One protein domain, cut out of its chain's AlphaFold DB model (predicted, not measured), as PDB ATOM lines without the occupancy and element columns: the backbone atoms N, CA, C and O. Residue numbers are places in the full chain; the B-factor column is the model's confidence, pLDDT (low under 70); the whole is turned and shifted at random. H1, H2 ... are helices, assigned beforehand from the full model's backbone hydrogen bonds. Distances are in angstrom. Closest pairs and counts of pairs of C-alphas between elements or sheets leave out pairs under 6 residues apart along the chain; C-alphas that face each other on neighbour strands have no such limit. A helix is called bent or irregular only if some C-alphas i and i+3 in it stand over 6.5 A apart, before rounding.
ATOM      1  N   LEU A 171     223.214 163.289 180.585       95.50
ATOM      2  CA  LEU A 171     221.895 162.870 180.127       95.50
ATOM      3  C   LEU A 171     221.515 161.482 180.654       95.50
ATOM      4  O   LEU A 171     222.356 160.580 180.816       95.50
ATOM      5  N   GLY A 172     220.217 161.314 180.901       94.44
ATOM      6  CA  GLY A 172     219.594 160.040 181.227       94.44
ATOM      7  C   GLY A 172     219.594 159.077 180.041       94.44
ATOM      8  O   GLY A 172     219.831 159.458 178.897       94.44
ATOM      9  N   ASP A 173     219.337 157.798 180.310       92.69
ATOM     10  CA  ASP A 173     219.369 156.770 179.264       92.69
ATOM     11  C   ASP A 173     218.323 157.027 178.168       92.69
ATOM     12  O   ASP A 173     218.652 156.899 176.992       92.69
ATOM     13  N   ASP A 174     217.114 157.466 178.526       95.88
ATOM     14  CA  ASP A 174     216.050 157.760 177.555       95.88
ATOM     15  C   ASP A 174     216.441 158.902 176.601       95.88
ATOM     16  O   ASP A 174     216.331 158.760 175.385       95.88
ATOM     17  N   GLU A 175     217.011 159.988 177.130       95.81
ATOM     18  CA  GLU A 175     217.496 161.121 176.329       95.81
ATOM     19  C   GLU A 175     218.611 160.693 175.362       95.81
ATOM     20  O   GLU A 175     218.642 161.097 174.199       95.81
ATOM     21  N   LEU A 176     219.524 159.830 175.817       96.50
ATOM     22  CA  LEU A 176     220.592 159.290 174.975       96.50
ATOM     23  C   LEU A 176     220.044 158.419 173.838       96.50
ATOM     24  O   LEU A 176     220.566 158.475 172.719       96.50
ATOM     25  N   LEU A 177     219.005 157.621 174.102       97.12
ATOM     26  CA  LEU A 177     218.337 156.805 173.089       97.12
ATOM     27  C   LEU A 177     217.625 157.680 172.050       97.12
ATOM     28  O   LEU A 177     217.770 157.434 170.849       97.12
ATOM     29  N   GLU A 178     216.912 158.715 172.494       95.94
ATOM     30  CA  GLU A 178     216.230 159.673 171.620       95.94
ATOM     31  C   GLU A 178     217.217 160.409 170.709       95.94
ATOM     32  O   GLU A 178     217.038 160.426 169.486       95.94
ATOM     33  N   ILE A 179     218.306 160.941 171.275       94.81
ATOM     34  CA  ILE A 179     219.360 161.609 170.504       94.81
ATOM     35  C   ILE A 179     219.967 160.638 169.492       94.81
ATOM     36  O   ILE A 179     220.044 160.956 168.307       94.81
ATOM     37  N   THR A 180     220.335 159.428 169.921       96.38
ATOM     38  CA  THR A 180     220.923 158.408 169.036       96.38
ATOM     39  C   THR A 180     220.015 158.085 167.847       96.38
ATOM     40  O   THR A 180     220.494 157.933 166.720       96.38
ATOM     41  N   ALA A 181     218.701 158.003 168.069       95.88
ATOM     42  CA  ALA A 181     217.732 157.755 167.008       95.88
ATOM     43  C   ALA A 181     217.606 158.943 166.039       95.88
ATOM     44  O   ALA A 181     217.513 158.734 164.825       95.88
ATOM     45  N   ALA A 182     217.640 160.171 166.561       94.19
ATOM     46  CA  ALA A 182     217.452 161.405 165.800       94.19
ATOM     47  C   ALA A 182     218.689 161.850 164.998       94.19
ATOM     48  O   ALA A 182     218.562 162.679 164.093       94.19
ATOM     49  N   LEU A 183     219.880 161.316 165.294       94.56
ATOM     50  CA  LEU A 183     221.108 161.740 164.627       94.56
ATOM     51  C   LEU A 183     221.089 161.466 163.109       94.56
ATOM     52  O   LEU A 183     220.717 160.369 162.659       94.56
ATOM     53  N   PRO A 184     221.551 162.434 162.291       93.00
ATOM     54  CA  PRO A 184     221.706 162.246 160.859       93.00
ATOM     55  C   PRO A 184     222.784 161.199 160.563       93.00
ATOM     56  O   PRO A 184     223.783 161.082 161.273       93.00
ATOM     57  N   VAL A 185     222.622 160.479 159.450       93.06
ATOM     58  CA  VAL A 185     223.516 159.376 159.041       93.06
ATOM     59  C   VAL A 185     224.989 159.798 158.988       93.06
ATOM     60  O   VAL A 185     225.861 159.009 159.343       93.06
ATOM     61  N   GLY A 186     225.273 161.037 158.575       90.62
ATOM     62  CA  GLY A 186     226.635 161.573 158.547       90.62
ATOM     63  C   GLY A 186     227.295 161.623 159.927       90.62
ATOM     64  O   GLY A 186     228.463 161.267 160.039       90.62
ATOM     65  N   LEU A 187     226.543 161.989 160.972       91.56
ATOM     66  CA  LEU A 187     227.035 161.977 162.354       91.56
ATOM     67  C   LEU A 187     227.116 160.554 162.906       91.56
ATOM     68  O   LEU A 187     228.095 160.220 163.552       91.56
ATOM     69  N   VAL A 188     226.154 159.683 162.589       94.75
ATOM     70  CA  VAL A 188     226.201 158.267 163.005       94.75
ATOM     71  C   VAL A 188     227.461 157.558 162.488       94.75
ATOM     72  O   VAL A 188     227.999 156.685 163.156       94.75
ATOM     73  N   ARG A 189     227.949 157.931 161.302       92.12
ATOM     74  CA  ARG A 189     229.180 157.390 160.700       92.12
ATOM     75  C   ARG A 189     230.448 158.140 161.128       92.12
ATOM     76  O   ARG A 189     231.504 157.925 160.538       92.12
ATOM     77  N   SER A 190     230.362 159.077 162.066       90.88
ATOM     78  CA  SER A 190     231.522 159.861 162.477       90.88
ATOM     79  C   SER A 190     232.352 159.118 163.523       90.88
ATOM     80  O   SER A 190     231.880 158.214 164.217       90.88
ATOM     81  N   ARG A 191     233.614 159.527 163.665       88.62
ATOM     82  CA  ARG A 191     234.493 159.002 164.712       88.62
ATOM     83  C   ARG A 191     233.962 159.339 166.108       88.62
ATOM     84  O   ARG A 191     234.035 158.506 167.003       88.62
ATOM     85  N   GLU A 192     233.395 160.528 166.288       90.75
ATOM     86  CA  GLU A 192     232.797 160.975 167.549       90.75
ATOM     87  C   GLU A 192     231.631 160.077 167.981       90.75
ATOM     88  O   GLU A 192     231.455 159.839 169.174       90.75
ATOM     89  N   PHE A 193     230.865 159.525 167.033       94.00
ATOM     90  CA  PHE A 193     229.802 158.572 167.346       94.00
ATOM     91  C   PHE A 193     230.341 157.231 167.858       94.00
ATOM     92  O   PHE A 193     229.784 156.649 168.789       94.00
ATOM     93  N   LEU A 194     231.466 156.767 167.308       91.94
ATOM     94  CA  LEU A 194     232.162 155.575 167.801       91.94
ATOM     95  C   LEU A 194     232.748 155.797 169.198       91.94
ATOM     96  O   LEU A 194     232.629 154.934 170.066       91.94
ATOM     97  N   GLU A 195     233.336 156.972 169.429       91.75
ATOM     98  CA  GLU A 195     233.822 157.385 170.749       91.75
ATOM     99  C   GLU A 195     232.668 157.420 171.766       91.75
ATOM    100  O   GLU A 195     232.795 156.869 172.858       91.75
ATOM    101  N   TYR A 196     231.508 157.966 171.387       94.69
ATOM    102  CA  TYR A 196     230.292 157.943 172.202       94.69
ATOM    103  C   TYR A 196     229.827 156.519 172.551       94.69
ATOM    104  O   TYR A 196     229.593 156.226 173.730       94.69
ATOM    105  N   ALA A 197     229.715 155.631 171.557       93.88
ATOM    106  CA  ALA A 197     229.271 154.252 171.761       93.88
ATOM    107  C   ALA A 197     230.190 153.513 172.745       93.88
ATOM    108  O   ALA A 197     229.731 152.858 173.685       93.88
ATOM    109  N   ALA A 198     231.498 153.694 172.583       90.75
ATOM    110  CA  ALA A 198     232.486 153.105 173.464       90.75
ATOM    111  C   ALA A 198     232.486 153.693 174.873       90.75
ATOM    112  O   ALA A 198     232.626 152.941 175.837       90.75
ATOM    113  N   CYS A 199     232.316 155.009 175.019       92.56
ATOM    114  CA  CYS A 199     232.167 155.615 176.336       92.56
ATOM    115  C   CYS A 199     230.956 155.026 177.067       92.56
ATOM    116  O   CYS A 199     231.093 154.637 178.224       92.56
ATOM    117  N   CYS A 200     229.810 154.887 176.388       94.25
ATOM    118  CA  CYS A 200     228.617 154.264 176.964       94.25
ATOM    119  C   CYS A 200     228.881 152.823 177.409       94.25
ATOM    120  O   CYS A 200     228.492 152.451 178.519       94.25
ATOM    121  N   LEU A 201     229.580 152.026 176.591       91.88
ATOM    122  CA  LEU A 201     229.963 150.667 176.971       91.88
ATOM    123  C   LEU A 201     230.878 150.662 178.204       91.88
ATOM    124  O   LEU A 201     230.620 149.924 179.156       91.88
ATOM    125  N   ALA A 202     231.916 151.501 178.214       90.69
ATOM    126  CA  ALA A 202     232.899 151.564 179.295       90.69
ATOM    127  C   ALA A 202     232.261 151.897 180.654       90.69
ATOM    128  O   ALA A 202     232.699 151.386 181.685       90.69
ATOM    129  N   VAL A 203     231.194 152.704 180.660       91.94
ATOM    130  CA  VAL A 203     230.435 153.042 181.876       91.94
ATOM    131  C   VAL A 203     229.188 152.185 182.091       91.94
ATOM    132  O   VAL A 203     228.356 152.515 182.932       91.94
ATOM    133  N   LYS A 204     229.061 151.067 181.364       93.00
ATOM    134  CA  LYS A 204     227.974 150.083 181.497       93.00
ATOM    135  C   LYS A 204     226.573 150.639 181.206       93.00
ATOM    136  O   LYS A 204     225.576 150.061 181.637       93.00
ATOM    137  N   LYS A 205     226.470 151.713 180.417       93.50
ATOM    138  CA  LYS A 205     225.208 152.191 179.824       93.50
ATOM    139  C   LYS A 205     224.855 151.325 178.610       93.50
ATOM    140  O   LYS A 205     224.873 151.780 177.466       93.50
ATOM    141  N   TYR A 206     224.570 150.045 178.861       93.19
ATOM    142  CA  TYR A 206     224.402 149.034 177.812       93.19
ATOM    143  C   TYR A 206     223.269 149.364 176.839       93.19
ATOM    144  O   TYR A 206     223.428 149.166 175.642       93.19
ATOM    145  N   SER A 207     222.144 149.908 177.312       94.06
ATOM    146  CA  SER A 207     221.025 150.289 176.439       94.06
ATOM    147  C   SER A 207     221.445 151.319 175.386       94.06
ATOM    148  O   SER A 207     221.168 151.132 174.201       94.06
ATOM    149  N   ALA A 208     222.172 152.360 175.805       95.25
ATOM    150  CA  ALA A 208     222.698 153.391 174.915       95.25
ATOM    151  C   ALA A 208     223.766 152.828 173.963       95.25
ATOM    152  O   ALA A 208     223.695 153.061 172.759       95.25
ATOM    153  N   ALA A 209     224.699 152.016 174.473       94.56
ATOM    154  CA  ALA A 209     225.735 151.388 173.653       94.56
ATOM    155  C   ALA A 209     225.138 150.465 172.567       94.56
ATOM    156  O   ALA A 209     225.462 150.612 171.388       94.56
ATOM    157  N   HIS A 210     224.193 149.587 172.927       94.19
ATOM    158  CA  HIS A 210     223.484 148.728 171.969       94.19
ATOM    159  C   HIS A 210     222.670 149.539 170.956       94.19
ATOM    160  O   HIS A 210     222.587 149.175 169.784       94.19
ATOM    161  N   ALA A 211     222.009 150.619 171.382       95.50
ATOM    162  CA  ALA A 211     221.270 151.480 170.464       95.50
ATOM    163  C   ALA A 211     222.207 152.169 169.465       95.50
ATOM    164  O   ALA A 211     221.910 152.178 168.270       95.50
ATOM    165  N   ALA A 212     223.356 152.660 169.932       95.12
ATOM    166  CA  ALA A 212     224.368 153.276 169.088       95.12
ATOM    167  C   ALA A 212     224.905 152.287 168.046       95.12
ATOM    168  O   ALA A 212     224.864 152.569 166.847       95.12
ATOM    169  N   MET A 213     225.308 151.087 168.475       93.12
ATOM    170  CA  MET A 213     225.839 150.064 167.572       93.12
ATOM    171  C   MET A 213     224.801 149.568 166.565       93.12
ATOM    172  O   MET A 213     225.096 149.489 165.372       93.12
ATOM    173  N   ARG A 214     223.552 149.336 166.991       93.38
ATOM    174  CA  ARG A 214     222.459 148.989 166.066       93.38
ATOM    175  C   ARG A 214     222.198 150.094 165.047       93.38
ATOM    176  O   ARG A 214     221.984 149.803 163.870       93.38
ATOM    177  N   ARG A 215     222.229 151.359 165.477       94.81
ATOM    178  CA  ARG A 215     222.034 152.511 164.591       94.81
ATOM    179  C   ARG A 215     223.160 152.622 163.567       94.81
ATOM    180  O   ARG A 215     222.873 152.844 162.390       94.81
ATOM    181  N   LEU A 216     224.408 152.425 163.989       94.31
ATOM    182  CA  LEU A 216     225.566 152.391 163.101       94.31
ATOM    183  C   LEU A 216     225.460 151.254 162.086       94.31
ATOM    184  O   LEU A 216     225.578 151.507 160.889       94.31
ATOM    185  N   LEU A 217     225.175 150.032 162.545       92.12
ATOM    186  CA  LEU A 217     225.024 148.852 161.694       92.12
ATOM    187  C   LEU A 217     223.952 149.063 160.619       92.12
ATOM    188  O   LEU A 217     224.192 148.791 159.445       92.12
ATOM    189  N   ALA A 218     222.801 149.628 160.994       92.44
ATOM    190  CA  ALA A 218     221.740 149.981 160.051       92.44
ATOM    191  C   ALA A 218     222.183 151.027 159.009       92.44
ATOM    192  O   ALA A 218     221.665 151.047 157.894       92.44
ATOM    193  N   CYS A 219     223.140 151.893 159.351       92.06
ATOM    194  CA  CYS A 219     223.691 152.896 158.444       92.06
ATOM    195  C   CYS A 219     224.801 152.353 157.533       92.06
ATOM    196  O   CYS A 219     224.920 152.846 156.414       92.06
ATOM    197  N   VAL A 220     225.649 151.422 157.982       88.44
ATOM    198  CA  VAL A 220     226.814 150.937 157.205       88.44
ATOM    199  C   VAL A 220     226.578 149.597 156.500       88.44
ATOM    200  O   VAL A 220     227.285 149.297 155.543       88.44
ATOM    201  N   GLY A 221     225.562 148.834 156.912       81.19
ATOM    202  CA  GLY A 221     225.288 147.482 156.418       81.19
ATOM    203  C   GLY A 221     226.145 146.415 157.113       81.19
ATOM    204  O   GLY A 221     227.229 146.712 157.610       81.19
ATOM    205  N   GLY A 222     225.651 145.170 157.145       69.12
ATOM    206  CA  GLY A 222     226.261 144.048 157.881       69.12
ATOM    207  C   GLY A 222     227.744 143.821 157.577       69.12
ATOM    208  O   GLY A 222     228.554 143.727 158.492       69.12
ATOM    209  N   ASP A 223     228.107 143.849 156.296       70.44
ATOM    210  CA  ASP A 223     229.484 143.610 155.838       70.44
ATOM    211  C   ASP A 223     230.353 144.886 155.844       70.44
ATOM    212  O   ASP A 223     231.553 144.846 155.571       70.44
ATOM    213  N   GLY A 224     229.750 146.044 156.130       80.81
ATOM    214  CA  GLY A 224     230.395 147.354 156.049       80.81
ATOM    215  C   GLY A 224     231.070 147.806 157.342       80.81
ATOM    216  O   GLY A 224     231.827 148.776 157.314       80.81
ATOM    217  N   LEU A 225     230.820 147.133 158.469       83.56
ATOM    218  CA  LEU A 225     231.233 147.614 159.789       83.56
ATOM    219  C   LEU A 225     232.756 147.558 159.993       83.56
ATOM    220  O   LEU A 225     233.359 148.554 160.393       83.56
ATOM    221  N   ASP A 226     233.403 146.457 159.612       84.00
ATOM    222  CA  ASP A 226     234.865 146.330 159.683       84.00
ATOM    223  C   ASP A 226     235.578 147.339 158.778       84.00
ATOM    224  O   ASP A 226     236.573 147.957 159.164       84.00
ATOM    225  N   ALA A 227     235.073 147.513 157.554       85.50
ATOM    226  CA  ALA A 227     235.601 148.497 156.615       85.50
ATOM    227  C   ALA A 227     235.431 149.920 157.163       85.50
ATOM    228  O   ALA A 227     236.350 150.735 157.065       85.50
ATOM    229  N   HIS A 228     234.288 150.192 157.795       88.00
ATOM    230  CA  HIS A 228     234.002 151.467 158.431       88.00
ATOM    231  C   HIS A 228     234.971 151.765 159.580       88.00
ATOM    232  O   HIS A 228     235.556 152.845 159.611       88.00
ATOM    233  N   PHE A 229     235.219 150.803 160.472       87.44
ATOM    234  CA  PHE A 229     236.193 150.959 161.555       87.44
ATOM    235  C   PHE A 229     237.602 151.246 161.038       87.44
ATOM    236  O   PHE A 229     238.264 152.160 161.532       87.44
ATOM    237  N   ARG A 230     238.043 150.540 159.988       85.19
ATOM    238  CA  ARG A 230     239.337 150.819 159.345       85.19
ATOM    239  C   ARG A 230     239.387 152.231 158.767       85.19
ATOM    240  O   ARG A 230     240.367 152.937 158.983       85.19
ATOM    241  N   GLN A 231     238.335 152.660 158.069       85.31
ATOM    242  CA  GLN A 231     238.254 154.003 157.488       85.31
ATOM    243  C   GLN A 231     238.244 155.100 158.563       85.31
ATOM    244  O   GLN A 231     238.846 156.154 158.370       85.31
ATOM    245  N   ALA A 232     237.595 154.850 159.700       83.62
ATOM    246  CA  ALA A 232     237.538 155.764 160.835       83.62
ATOM    247  C   ALA A 232     238.815 155.753 161.704       83.62
ATOM    248  O   ALA A 232     238.915 156.539 162.648       83.62
ATOM    249  N   GLY A 233     239.801 154.898 161.396       82.69
ATOM    250  CA  GLY A 233     241.056 154.798 162.147       82.69
ATOM    251  C   GLY A 233     240.889 154.195 163.546       82.69
ATOM    252  O   GLY A 233     241.644 154.522 164.459       82.69
ATOM    253  N   VAL A 234     239.878 153.347 163.726       82.06
ATOM    254  CA  VAL A 234     239.574 152.639 164.976       82.06
ATOM    255  C   VAL A 234     240.615 151.540 165.182       82.06
ATOM    256  O   VAL A 234     240.851 150.729 164.284       82.06
ATOM    257  N   ALA A 235     241.232 151.493 166.363       79.81
ATOM    258  CA  ALA A 235     242.171 150.427 166.707       79.81
ATOM    259  C   ALA A 235     241.472 149.044 166.673       79.81
ATOM    260  O   ALA A 235     240.329 148.946 167.127       79.81
ATOM    261  N   PRO A 236     242.114 147.971 166.174       79.69
ATOM    262  CA  PRO A 236     241.482 146.652 166.040       79.69
ATOM    263  C   PRO A 236     240.892 146.089 167.341       79.69
ATOM    264  O   PRO A 236     239.815 145.497 167.339       79.69
ATOM    265  N   GLU A 237     241.566 146.302 168.467       76.31
ATOM    266  CA  GLU A 237     241.123 145.867 169.794       76.31
ATOM    267  C   GLU A 237     239.833 146.581 170.207       76.31
ATOM    268  O   GLU A 237     238.935 145.992 170.807       76.31
ATOM    269  N   PHE A 238     239.727 147.854 169.832       73.62
ATOM    270  CA  PHE A 238     238.569 148.691 170.099       73.62
ATOM    271  C   PHE A 238     237.390 148.343 169.185       73.62
ATOM    272  O   PHE A 238     236.256 148.259 169.652       73.62
ATOM    273  N   ALA A 239     237.663 148.049 167.910       80.12
ATOM    274  CA  ALA A 239     236.675 147.500 166.986       80.12
ATOM    275  C   ALA A 239     236.081 146.192 167.526       80.12
ATOM    276  O   ALA A 239     234.863 146.038 167.556       80.12
ATOM    277  N   LYS A 240     236.926 145.286 168.034       78.75
ATOM    278  CA  LYS A 240     236.477 144.024 168.634       78.75
ATOM    279  C   LYS A 240     235.541 144.250 169.823       78.75
ATOM    280  O   LYS A 240     234.489 143.631 169.881       78.75
ATOM    281  N   MET A 241     235.885 145.175 170.719       77.31
ATOM    282  CA  MET A 241     235.038 145.522 171.865       77.31
ATOM    283  C   MET A 241     233.647 146.021 171.432       77.31
ATOM    284  O   MET A 241     232.652 145.670 172.054       77.31
ATOM    285  N   LEU A 242     233.568 146.825 170.366       76.19
ATOM    286  CA  LEU A 242     232.298 147.327 169.833       76.19
ATOM    287  C   LEU A 242     231.481 146.250 169.100       76.19
ATOM    288  O   LEU A 242     230.261 146.357 169.059       76.19
ATOM    289  N   LEU A 243     232.133 145.232 168.529       77.38
ATOM    290  CA  LEU A 243     231.477 144.091 167.872       77.38
ATOM    291  C   LEU A 243     230.878 143.081 168.860       77.38
ATOM    292  O   LEU A 243     230.057 142.259 168.464       77.38
ATOM    293  N   GLU A 244     231.305 143.112 170.122       73.81
ATOM    294  CA  GLU A 244     230.801 142.236 171.189       73.81
ATOM    295  C   GLU A 244     229.521 142.781 171.867       73.81
ATOM    296  O   GLU A 244     228.990 142.138 172.773       73.81
ATOM    297  N   ILE A 245     229.035 143.950 171.421       71.25
ATOM    298  CA  ILE A 245     227.796 144.633 171.840       71.25
ATOM    299  C   ILE A 245     226.662 144.261 170.879       71.25
ATOM    300  O   ILE A 245     225.625 143.744 171.346       71.25
TER     301      ILE A 245
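AT A GLANCE: This is residues 171 to 245 of the 245 residues of the protein "DUF5672 domain-containing protein" of Nguyenibacter vanlangensis (UniProt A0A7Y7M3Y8). The longest helix, H4, has H1 and H3 packed along it in a triangle of three helices, with H3 and H4 as a hairpin and short H2 near one end of H4. H5 turns off that end at a corner, and H6 folds back beside H5, both running across H4 and only loosely joined to the rest. The printed part has 75 residues with six named helices, H1 to H6 in chain order, and no named strand; the class is all helix. It is compact, with a radius of gyration of the C-alphas of 11.3 A and spans of 31 by 24 by 18 A.

HOW THE PARTS SIT: The hub is H4, residues 206 to 220. H3, residues 191 to 202, touches it at Ala 197 and Ala 209, the closest C-alphas, 4.9 A apart, in a helical hairpin with a shallow tilt of 30 degrees, opposite ways. H1, residues 173 to 182, touches H4 at a shallow tilt of 9 degrees, the same way; the closest C-alphas, of Leu 177 and Ala 208, are 5.8 A apart. H2, residues 185 to 188, touches H4 residues 215 to 219 alone, closest at the C-alphas of Val 188 and Leu 216, 5.9 A. H5, residues 222 to 231, only just touches H4, with 3 pairs of C-alphas within 8 A, only at the corner and with H4 residues 217 to 220 alone; the closest C-alphas, of Leu 217 and Leu 225, are 6.6 A apart, and the helices are about perpendicular at 86 degrees. H6, residues 236 to 243, is close to but not clearly touching H5, the closest C-alphas being those of Phe 229 and Ala 239, 6.5 A. H1 and H5 are apart. Every O i to N i+4 pair is within hydrogen-bond range in H1, H3, H4 and H6, against 4 of 6 in H5; H2 is too short for such a pair.

IN THESE COORDINATES: H4 is 20.8 A from first to last C-alpha, H3 16.4 A, H5 15.6 A, H1 14.4 A, H6 10.5 A and H2 4.9 A. H1 begins at C-alpha 173 (219.369, 156.770, 179.264), and H6 ends at C-alpha 243 (231.477, 144.091, 167.872). H5 is irregular, with C-alphas 223 and 226 7.2 A apart.

THE WHOLE: The two C-alphas farthest apart, of Leu 171 and Asp 223, are 31.9 A apart. The printed part has no cut, and its five links between helices are tight. The mean pLDDT of the printed part is 88.9; residue 222 is under 70.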